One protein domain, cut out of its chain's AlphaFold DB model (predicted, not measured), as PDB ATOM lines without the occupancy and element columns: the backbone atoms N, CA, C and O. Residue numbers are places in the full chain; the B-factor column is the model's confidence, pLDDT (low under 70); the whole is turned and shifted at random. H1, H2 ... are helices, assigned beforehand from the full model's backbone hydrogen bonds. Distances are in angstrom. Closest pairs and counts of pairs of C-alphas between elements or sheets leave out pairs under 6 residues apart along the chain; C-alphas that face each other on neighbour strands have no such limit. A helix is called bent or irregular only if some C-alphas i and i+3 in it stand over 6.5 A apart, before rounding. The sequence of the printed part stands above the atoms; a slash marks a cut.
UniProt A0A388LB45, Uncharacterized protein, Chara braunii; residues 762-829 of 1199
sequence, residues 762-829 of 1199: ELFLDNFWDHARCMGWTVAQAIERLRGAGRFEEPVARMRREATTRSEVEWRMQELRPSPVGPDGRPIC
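What this domain is: This is residues 762 to 829 of the 1199 residues of an uncharacterized protein of Chara braunii (UniProt A0A388LB45). Four short helices are loosely gathered, with H2 and H4 between the two longest, H1 and H3; a tail, residues 815 to 829, runs away from H4 and folds back at its end. The tail makes much of the length of the whole, whose C-alphas span 44 by 20 by 20 A. The printed part has 68 residues, with H1, H2, H3 and H4 in that order along the chain and no named strand; its class is all helix. It is only just compact, close to loose, with a radius of gyration of the C-alphas of 13.1 A.

Where its parts are: H1, residues 762 to 774, is 18.2 A long and begins with C-alpha 762 at (-7.594, -22.306, -39.884). H3, residues 790 to 802, is 20.0 A long and irregular: C-alphas 791 and 794 are 7.2 A apart. H2 is residues 779 to 785, 9.9 A. H4, residues 806 to 814, is 12.7 A long and ends with C-alpha 814 at (-7.167, -16.347, -46.237).

How they stand to each other: H1 is close to H2 but not clearly touching, about perpendicular at 74 degrees; their closest C-alphas, of Ala 772 and Ala 782, are 6.0 A apart. H1 is also close to H4 but not clearly touching, at a shallow tilt of 28 degrees, opposite ways, the closest C-alphas being those of Leu 765 and Glu 810, 7.2 A. H2 and H4 only just touch, with 3 pairs of C-alphas within 8 A, the closest Val 779 and Arg 806 at 6.2 A. H3 and H4 form a helical hairpin and only just touch, with 3 such pairs, through residues 796 to 799 of H3 alone; the closest C-alphas, of Met 799 and Val 809, are 6.6 A apart. H1 and H3 are apart. Every O i to N i+4 pair is within hydrogen-bond range in H1, H2 and H4, and 7 of 9 in H3.

The domain as a whole: The C-alphas of Gly 776 and Pro 823 are the two farthest apart, 43.9 A. The printed part has no cut, and the three links between helices are tight. Mean pLDDT of the printed part is 75.6; residue 763 and residues 814 to 829 are under 70.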
ATOM      1  N   GLU A 762      -6.547 -22.291 -40.914       71.00
ATOM      2  CA  GLU A 762      -7.594 -22.306 -39.884       71.00
ATOM      3  C   GLU A 762      -7.048 -22.967 -38.612       71.00
ATOM      4  O   GLU A 762      -7.123 -22.385 -37.527       71.00
ATOM      5  N   LEU A 763      -6.359 -24.105 -38.760       63.72
ATOM      6  CA  LEU A 763      -5.676 -24.774 -37.650       63.72
ATOM      7  C   LEU A 763      -4.576 -23.893 -37.029       63.72
ATOM      8  O   LEU A 763      -4.404 -23.886 -35.808       63.72
ATOM      9  N   PHE A 764      -3.823 -23.148 -37.843       87.06
ATOM     10  CA  PHE A 764      -2.814 -22.206 -37.357       87.06
ATOM     11  C   PHE A 764      -3.453 -21.047 -36.586       87.06
ATOM     12  O   PHE A 764      -2.996 -20.733 -35.486       87.06
ATOM     13  N   LEU A 765      -4.505 -20.426 -37.129       83.56
ATOM     14  CA  LEU A 765      -5.182 -19.293 -36.496       83.56
ATOM     15  C   LEU A 765      -5.791 -19.676 -35.146       83.56
ATOM     16  O   LEU A 765      -5.596 -18.936 -34.184       83.56
ATOM     17  N   ASP A 766      -6.447 -20.833 -35.036       78.38
ATOM     18  CA  ASP A 766      -6.982 -21.308 -33.754       78.38
ATOM     19  C   ASP A 766      -5.864 -21.531 -32.725       78.38
ATOM     20  O   ASP A 766      -5.920 -20.974 -31.626       78.38
ATOM     21  N   ASN A 767      -4.791 -22.249 -33.085       79.19
ATOM     22  CA  ASN A 767      -3.650 -22.457 -32.183       79.19
ATOM     23  C   ASN A 767      -2.955 -21.136 -31.795       79.19
ATOM     24  O   ASN A 767      -2.547 -20.965 -30.644       79.19
ATOM     25  N   PHE A 768      -2.837 -20.182 -32.723       90.06
ATOM     26  CA  PHE A 768      -2.237 -18.874 -32.464       90.06
ATOM     27  C   PHE A 768      -3.109 -18.013 -31.539       90.06
ATOM     28  O   PHE A 768      -2.600 -17.439 -30.574       90.06
ATOM     29  N   TRP A 769      -4.423 -17.951 -31.774       88.75
ATOM     30  CA  TRP A 769      -5.355 -17.188 -30.938       88.75
ATOM     31  C   TRP A 769      -5.622 -17.838 -29.575       88.75
ATOM     32  O   TRP A 769      -5.949 -17.120 -28.623       88.75
ATOM     33  N   ASP A 770      -5.465 -19.156 -29.440       81.69
ATOM     34  CA  ASP A 770      -5.473 -19.845 -28.146       81.69
ATOM     35  C   ASP A 770      -4.155 -19.629 -27.386       81.69
ATOM     36  O   ASP A 770      -4.205 -19.253 -26.213       81.69
ATOM     37  N   HIS A 771      -2.986 -19.724 -28.033       86.38
ATOM     38  CA  HIS A 771      -1.703 -19.383 -27.398       86.38
ATOM     39  C   HIS A 771      -1.662 -17.910 -26.954       86.38
ATOM     40  O   HIS A 771      -1.313 -17.620 -25.809       86.38
ATOM     41  N   ALA A 772      -2.113 -16.972 -27.796       84.12
ATOM     42  CA  ALA A 772      -2.233 -15.558 -27.438       84.12
ATOM     43  C   ALA A 772      -3.156 -15.337 -26.222       84.12
ATOM     44  O   ALA A 772      -2.844 -14.523 -25.350       84.12
ATOM     45  N   ARG A 773      -4.256 -16.100 -26.111       82.56
ATOM     46  CA  ARG A 773      -5.174 -16.064 -24.957       82.56
ATOM     47  C   ARG A 773      -4.533 -16.646 -23.694       82.56
ATOM     48  O   ARG A 773      -4.635 -16.035 -22.634       82.56
ATOM     49  N   CYS A 774      -3.826 -17.771 -23.805       76.62
ATOM     50  CA  CYS A 774      -3.065 -18.390 -22.714       76.62
ATOM     51  C   CYS A 774      -1.924 -17.494 -22.204       76.62
ATOM     52  O   CYS A 774      -1.650 -17.466 -21.003       76.62
ATOM     53  N   MET A 775      -1.302 -16.724 -23.099       79.19
ATOM     54  CA  MET A 775      -0.244 -15.757 -22.790       79.19
ATOM     55  C   MET A 775      -0.770 -14.355 -22.422       79.19
ATOM     56  O   MET A 775       0.030 -13.464 -22.125       79.19
ATOM     57  N   GLY A 776      -2.094 -14.154 -22.399       81.94
ATOM     58  CA  GLY A 776      -2.747 -12.919 -21.950       81.94
ATOM     59  C   GLY A 776      -2.567 -11.711 -22.876       81.94
ATOM     60  O   GLY A 776      -2.598 -10.577 -22.401       81.94
ATOM     61  N   TRP A 777      -2.333 -11.926 -24.172       89.19
ATOM     62  CA  TRP A 777      -2.082 -10.846 -25.131       89.19
ATOM     63  C   TRP A 777      -3.380 -10.169 -25.571       89.19
ATOM     64  O   TRP A 777      -4.390 -10.826 -25.836       89.19
ATOM     65  N   THR A 778      -3.346  -8.844 -25.710       86.25
ATOM     66  CA  THR A 778      -4.409  -8.121 -26.418       86.25
ATOM     67  C   THR A 778      -4.361  -8.443 -27.913       86.25
ATOM     68  O   THR A 778      -3.324  -8.854 -28.433       86.25
ATOM     69  N   VAL A 779      -5.464  -8.211 -28.637       82.75
ATOM     70  CA  VAL A 779      -5.516  -8.426 -30.098       82.75
ATOM     71  C   VAL A 779      -4.371  -7.693 -30.804       82.75
ATOM     72  O   VAL A 779      -3.657  -8.313 -31.581       82.75
ATOM     73  N   ALA A 780      -4.106  -6.429 -30.458       83.94
ATOM     74  CA  ALA A 780      -2.991  -5.667 -31.022       83.94
ATOM     75  C   ALA A 780      -1.614  -6.303 -30.738       83.94
ATOM     76  O   ALA A 780      -0.790  -6.391 -31.641       83.94
ATOM     77  N   GLN A 781      -1.369  -6.806 -29.521       84.19
ATOM     78  CA  GLN A 781      -0.112  -7.486 -29.161       84.19
ATOM     79  C   GLN A 781       0.047  -8.850 -29.847       84.19
ATOM     80  O   GLN A 781       1.169  -9.273 -30.120       84.19
ATOM     81  N   ALA A 782      -1.058  -9.545 -30.119       86.56
ATOM     82  CA  ALA A 782      -1.051 -10.778 -30.894       86.56
ATOM     83  C   ALA A 782      -0.755 -10.494 -32.374       86.56
ATOM     84  O   ALA A 782       0.129 -11.129 -32.939       86.56
ATOM     85  N   ILE A 783      -1.387  -9.476 -32.973       88.06
ATOM     86  CA  ILE A 783      -1.033  -8.997 -34.319       88.06
ATOM     87  C   ILE A 783       0.458  -8.629 -34.355       88.06
ATOM     88  O   ILE A 783       1.201  -9.154 -35.177       88.06
ATOM     89  N   GLU A 784       0.955  -7.844 -33.396       86.19
ATOM     90  CA  GLU A 784       2.375  -7.473 -33.298       86.19
ATOM     91  C   GLU A 784       3.328  -8.687 -33.217       86.19
ATOM     92  O   GLU A 784       4.502  -8.562 -33.572       86.19
ATOM     93  N   ARG A 785       2.849  -9.870 -32.805       85.94
ATOM     94  CA  ARG A 785       3.647 -11.096 -32.595       85.94
ATOM     95  C   ARG A 785       3.391 -12.217 -33.605       85.94
ATOM     96  O   ARG A 785       4.088 -13.228 -33.545       85.94
ATOM     97  N   LEU A 786       2.472 -12.033 -34.547       88.56
ATOM     98  CA  LEU A 786       2.242 -12.951 -35.665       88.56
ATOM     99  C   LEU A 786       3.542 -13.143 -36.480       88.56
ATOM    100  O   LEU A 786       4.331 -12.210 -36.643       88.56
ATOM    101  N   ARG A 787       3.818 -14.344 -36.989       86.12
ATOM    102  CA  ARG A 787       5.013 -14.606 -37.815       86.12
ATOM    103  C   ARG A 787       4.700 -15.612 -38.909       86.12
ATOM    104  O   ARG A 787       3.991 -16.576 -38.651       86.12
ATOM    105  N   GLY A 788       5.250 -15.381 -40.096       85.44
ATOM    106  CA  GLY A 788       5.396 -16.399 -41.134       85.44
ATOM    107  C   GLY A 788       6.812 -16.982 -41.122       85.44
ATOM    108  O   GLY A 788       7.675 -16.467 -40.409       85.44
ATOM    109  N   ALA A 789       7.038 -18.018 -41.924       79.75
ATOM    110  CA  ALA A 789       8.345 -18.595 -42.229       79.75
ATOM    111  C   ALA A 789       8.559 -18.674 -43.753       79.75
ATOM    112  O   ALA A 789       7.613 -18.893 -44.520       79.75
ATOM    113  N   GLY A 790       9.802 -18.494 -44.205       84.56
ATOM    114  CA  GLY A 790      10.177 -18.568 -45.616       84.56
ATOM    115  C   GLY A 790       9.367 -17.601 -46.483       84.56
ATOM    116  O   GLY A 790       9.283 -16.407 -46.195       84.56
ATOM    117  N   ARG A 791       8.712 -18.117 -47.537       70.62
ATOM    118  CA  ARG A 791       7.935 -17.300 -48.495       70.62
ATOM    119  C   ARG A 791       6.788 -16.491 -47.867       70.62
ATOM    120  O   ARG A 791       6.287 -15.570 -48.505       70.62
ATOM    121  N   PHE A 792       6.382 -16.809 -46.635       80.69
ATOM    122  CA  PHE A 792       5.317 -16.108 -45.914       80.69
ATOM    123  C   PHE A 792       5.813 -15.064 -44.906       80.69
ATOM    124  O   PHE A 792       4.985 -14.365 -44.323       80.69
ATOM    125  N   GLU A 793       7.125 -14.892 -44.716       82.44
ATOM    126  CA  GLU A 793       7.662 -13.888 -43.785       82.44
ATOM    127  C   GLU A 793       7.212 -12.467 -44.138       82.44
ATOM    128  O   GLU A 793       6.605 -11.802 -43.297       82.44
ATOM    129  N   GLU A 794       7.411 -12.019 -45.382       75.25
ATOM    130  CA  GLU A 794       7.020 -10.664 -45.793       75.25
ATOM    131  C   GLU A 794       5.494 -10.480 -45.957       75.25
ATOM    132  O   GLU A 794       4.980  -9.467 -45.479       75.25
ATOM    133  N   PRO A 795       4.711 -11.429 -46.518       80.88
ATOM    134  CA  PRO A 795       3.247 -11.352 -46.492       80.88
ATOM    135  C   PRO A 795       2.655 -11.249 -45.076       80.88
ATOM    136  O   PRO A 795       1.767 -10.426 -44.839       80.88
ATOM    137  N   VAL A 796       3.172 -12.018 -44.108       83.88
ATOM    138  CA  VAL A 796       2.719 -11.930 -42.711       83.88
ATOM    139  C   VAL A 796       3.232 -10.651 -42.042       83.88
ATOM    140  O   VAL A 796       2.473  -9.999 -41.325       83.88
ATOM    141  N   ALA A 797       4.464 -10.212 -42.317       84.88
ATOM    142  CA  ALA A 797       4.960  -8.912 -41.858       84.88
ATOM    143  C   ALA A 797       4.121  -7.743 -42.408       84.88
ATOM    144  O   ALA A 797       3.866  -6.788 -41.675       84.88
ATOM    145  N   ARG A 798       3.620  -7.836 -43.646       82.75
ATOM    146  CA  ARG A 798       2.683  -6.867 -44.229       82.75
ATOM    147  C   ARG A 798       1.354  -6.837 -43.479       82.75
ATOM    148  O   ARG A 798       0.913  -5.758 -43.098       82.75
ATOM    149  N   MET A 799       0.760  -7.995 -43.173       86.19
ATOM    150  CA  MET A 799      -0.453  -8.048 -42.343       86.19
ATOM    151  C   MET A 799      -0.263  -7.374 -40.980       86.19
ATOM    152  O   MET A 799      -1.141  -6.638 -40.544       86.19
ATOM    153  N   ARG A 800       0.907  -7.529 -40.346       88.25
ATOM    154  CA  ARG A 800       1.231  -6.870 -39.064       88.25
ATOM    155  C   ARG A 800       1.327  -5.348 -39.123       88.25
ATOM    156  O   ARG A 800       1.248  -4.708 -38.080       88.25
ATOM    157  N   ARG A 801       1.532  -4.775 -40.312       81.62
ATOM    158  CA  ARG A 801       1.608  -3.322 -40.534       81.62
ATOM    159  C   ARG A 801       0.253  -2.706 -40.903       81.62
ATOM    160  O   ARG A 801       0.128  -1.489 -40.842       81.62
ATOM    161  N   GLU A 802      -0.730  -3.520 -41.295       78.38
ATOM    162  CA  GLU A 802      -1.967  -3.052 -41.942       78.38
ATOM    163  C   GLU A 802      -3.270  -3.546 -41.289       78.38
ATOM    164  O   GLU A 802      -4.285  -2.869 -41.411       78.38
ATOM    165  N   ALA A 803      -3.273  -4.691 -40.599       85.19
ATOM    166  CA  ALA A 803      -4.442  -5.182 -39.871       85.19
ATOM    167  C   ALA A 803      -4.469  -4.629 -38.436       85.19
ATOM    168  O   ALA A 803      -3.454  -4.632 -37.740       85.19
ATOM    169  N   THR A 804      -5.641  -4.195 -37.970       78.62
ATOM    170  CA  THR A 804      -5.836  -3.623 -36.622       78.62
ATOM    171  C   THR A 804      -6.716  -4.494 -35.724       78.62
ATOM    172  O   THR A 804      -6.646  -4.413 -34.495       78.62
ATOM    173  N   THR A 805      -7.518  -5.367 -36.330       82.25
ATOM    174  CA  THR A 805      -8.476  -6.256 -35.673       82.25
ATOM    175  C   THR A 805      -8.162  -7.728 -35.943       82.25
ATOM    176  O   THR A 805      -7.495  -8.086 -36.914       82.25
ATOM    177  N   ARG A 806      -8.687  -8.613 -35.083       81.94
ATOM    178  CA  ARG A 806      -8.563 -10.070 -35.241       81.94
ATOM    179  C   ARG A 806      -9.122 -10.533 -36.594       81.94
ATOM    180  O   ARG A 806      -8.441 -11.266 -37.303       81.94
ATOM    181  N   SER A 807     -10.297 -10.038 -36.982       73.50
ATOM    182  CA  SER A 807     -10.971 -10.443 -38.220       73.50
ATOM    183  C   SER A 807     -10.278  -9.946 -39.492       73.50
ATOM    184  O   SER A 807     -10.330 -10.637 -40.502       73.50
ATOM    185  N   GLU A 808      -9.567  -8.812 -39.459       78.69
ATOM    186  CA  GLU A 808      -8.705  -8.390 -40.579       78.69
ATOM    187  C   GLU A 808      -7.495  -9.319 -40.759       78.69
ATOM    188  O   GLU A 808      -7.102  -9.586 -41.893       78.69
ATOM    189  N   VAL A 809      -6.916  -9.841 -39.668       83.12
ATOM    190  CA  VAL A 809      -5.852 -10.859 -39.751       83.12
ATOM    191  C   VAL A 809      -6.395 -12.198 -40.232       83.12
ATOM    192  O   VAL A 809      -5.764 -12.824 -41.076       83.12
ATOM    193  N   GLU A 810      -7.554 -12.636 -39.741       82.06
ATOM    194  CA  GLU A 810      -8.185 -13.885 -40.189       82.06
ATOM    195  C   GLU A 810      -8.550 -13.821 -41.681       82.06
ATOM    196  O   GLU A 810      -8.234 -14.746 -42.424       82.06
ATOM    197  N   TRP A 811      -9.109 -12.695 -42.141       73.31
ATOM    198  CA  TRP A 811      -9.385 -12.439 -43.557       73.31
ATOM    199  C   TRP A 811      -8.108 -12.413 -44.409       73.31
ATOM    200  O   TRP A 811      -7.995 -13.151 -45.385       73.31
ATOM    201  N   ARG A 812      -7.103 -11.609 -44.044       76.62
ATOM    202  CA  ARG A 812      -5.877 -11.486 -44.855       76.62
ATOM    203  C   ARG A 812      -4.980 -12.728 -44.799       76.62
ATOM    204  O   ARG A 812      -4.199 -12.954 -45.716       76.62
ATOM    205  N   MET A 813      -5.121 -13.578 -43.781       78.75
ATOM    206  CA  MET A 813      -4.539 -14.922 -43.793       78.75
ATOM    207  C   MET A 813      -5.208 -15.818 -44.846       78.75
ATOM    208  O   MET A 813      -4.520 -16.617 -45.474       78.75
ATOM    209  N   GLN A 814      -6.509 -15.659 -45.118       68.88
ATOM    210  CA  GLN A 814      -7.167 -16.347 -46.237       68.88
ATOM    211  C   GLN A 814      -6.694 -15.817 -47.603       68.88
ATOM    212  O   GLN A 814      -6.602 -16.604 -48.540       68.88
ATOM    213  N   GLU A 815      -6.285 -14.545 -47.712       66.81
ATOM    214  CA  GLU A 815      -5.607 -14.000 -48.910       66.81
ATOM    215  C   GLU A 815      -4.222 -14.635 -49.177       66.81
ATOM    216  O   GLU A 815      -3.660 -14.437 -50.253       66.81
ATOM    217  N   LEU A 816      -3.664 -15.421 -48.240       68.94
ATOM    218  CA  LEU A 816      -2.465 -16.238 -48.480       68.94
ATOM    219  C   LEU A 816      -2.769 -17.591 -49.149       68.94
ATOM    220  O   LEU A 816      -1.831 -18.293 -49.532       68.94
ATOM    221  N   ARG A 817      -4.046 -17.975 -49.308       57.78
ATOM    222  CA  ARG A 817      -4.431 -19.172 -50.072       57.78
ATOM    223  C   ARG A 817      -4.166 -18.940 -51.566       57.78
ATOM    224  O   ARG A 817      -4.672 -17.957 -52.110       57.78
ATOM    225  N   PRO A 818      -3.449 -19.841 -52.264       53.50
ATOM    226  CA  PRO A 818      -3.376 -19.815 -53.721       53.50
ATOM    227  C   PRO A 818      -4.752 -20.160 -54.317       53.50
ATOM    228  O   PRO A 818      -5.098 -21.330 -54.473       53.50
ATOM    229  N   SER A 819      -5.542 -19.129 -54.617       51.47
ATOM    230  CA  SER A 819      -6.884 -19.239 -55.201       51.47
ATOM    231  C   SER A 819      -6.924 -18.653 -56.616       51.47
ATOM    232  O   SER A 819      -6.207 -17.688 -56.896       51.47
ATOM    233  N   PRO A 820      -7.786 -19.177 -57.506       49.81
ATOM    234  CA  PRO A 820      -8.003 -18.582 -58.817       49.81
ATOM    235  C   PRO A 820      -8.656 -17.197 -58.712       49.81
ATOM    236  O   PRO A 820      -9.494 -16.939 -57.844       49.81
ATOM    237  N   VAL A 821      -8.280 -16.307 -59.631       57.03
ATOM    238  CA  VAL A 821      -8.841 -14.955 -59.777       57.03
ATOM    239  C   VAL A 821      -9.892 -14.926 -60.881       57.03
ATOM    240  O   VAL A 821      -9.680 -15.461 -61.966       57.03
ATOM    241  N   GLY A 822     -11.028 -14.296 -60.593       56.69
ATOM    242  CA  GLY A 822     -12.140 -14.136 -61.519       56.69
ATOM    243  C   GLY A 822     -11.916 -13.069 -62.597       56.69
ATOM    244  O   GLY A 822     -10.927 -12.331 -62.557       56.69
ATOM    245  N   PRO A 823     -12.867 -12.923 -63.541       46.72
ATOM    246  CA  PRO A 823     -12.791 -11.935 -64.626       46.72
ATOM    247  C   PRO A 823     -12.754 -10.465 -64.167       46.72
ATOM    248  O   PRO A 823     -12.433  -9.583 -64.961       46.72
ATOM    249  N   ASP A 824     -13.090 -10.190 -62.905       50.75
ATOM    250  CA  ASP A 824     -13.019  -8.876 -62.257       50.75
ATOM    251  C   ASP A 824     -11.679  -8.617 -61.529       50.75
ATOM    252  O   ASP A 824     -11.495  -7.560 -60.921       50.75
ATOM    253  N   GLY A 825     -10.750  -9.578 -61.579       49.12
ATOM    254  CA  GLY A 825      -9.445  -9.522 -60.922       49.12
ATOM    255  C   GLY A 825      -9.464  -9.848 -59.425       49.12
ATOM    256  O   GLY A 825      -8.479  -9.559 -58.744       49.12
ATOM    257  N   ARG A 826     -10.551 -10.421 -58.887       49.22
ATOM    258  CA  ARG A 826     -10.674 -10.772 -57.457       49.22
ATOM    259  C   ARG A 826     -10.613 -12.286 -57.230       49.22
ATOM    260  O   ARG A 826     -11.063 -13.031 -58.096       49.22
ATOM    261  N   PRO A 827     -10.079 -12.778 -56.096       49.31
ATOM    262  CA  PRO A 827     -10.101 -14.209 -55.791       49.31
ATOM    263  C   PRO A 827     -11.538 -14.741 -55.716       49.31
ATOM    264  O   PRO A 827     -12.366 -14.162 -55.013       49.31
ATOM    265  N   ILE A 828     -11.827 -15.848 -56.406       52.06
ATOM    266  CA  ILE A 828     -13.121 -16.544 -56.320       52.06
ATOM    267  C   ILE A 828     -12.930 -17.857 -55.556       52.06
ATOM    268  O   ILE A 828     -12.062 -18.664 -55.882       52.06
ATOM    269  N   CYS A 829     -13.786 -18.091 -54.561       48.19
ATOM    270  CA  CYS A 829     -13.935 -19.374 -53.875       48.19
ATOM    271  C   CYS A 829     -15.123 -20.147 -54.466       48.19
ATOM    272  O   CYS A 829     -16.125 -19.539 -54.838       48.19
TER     273      CYS A 829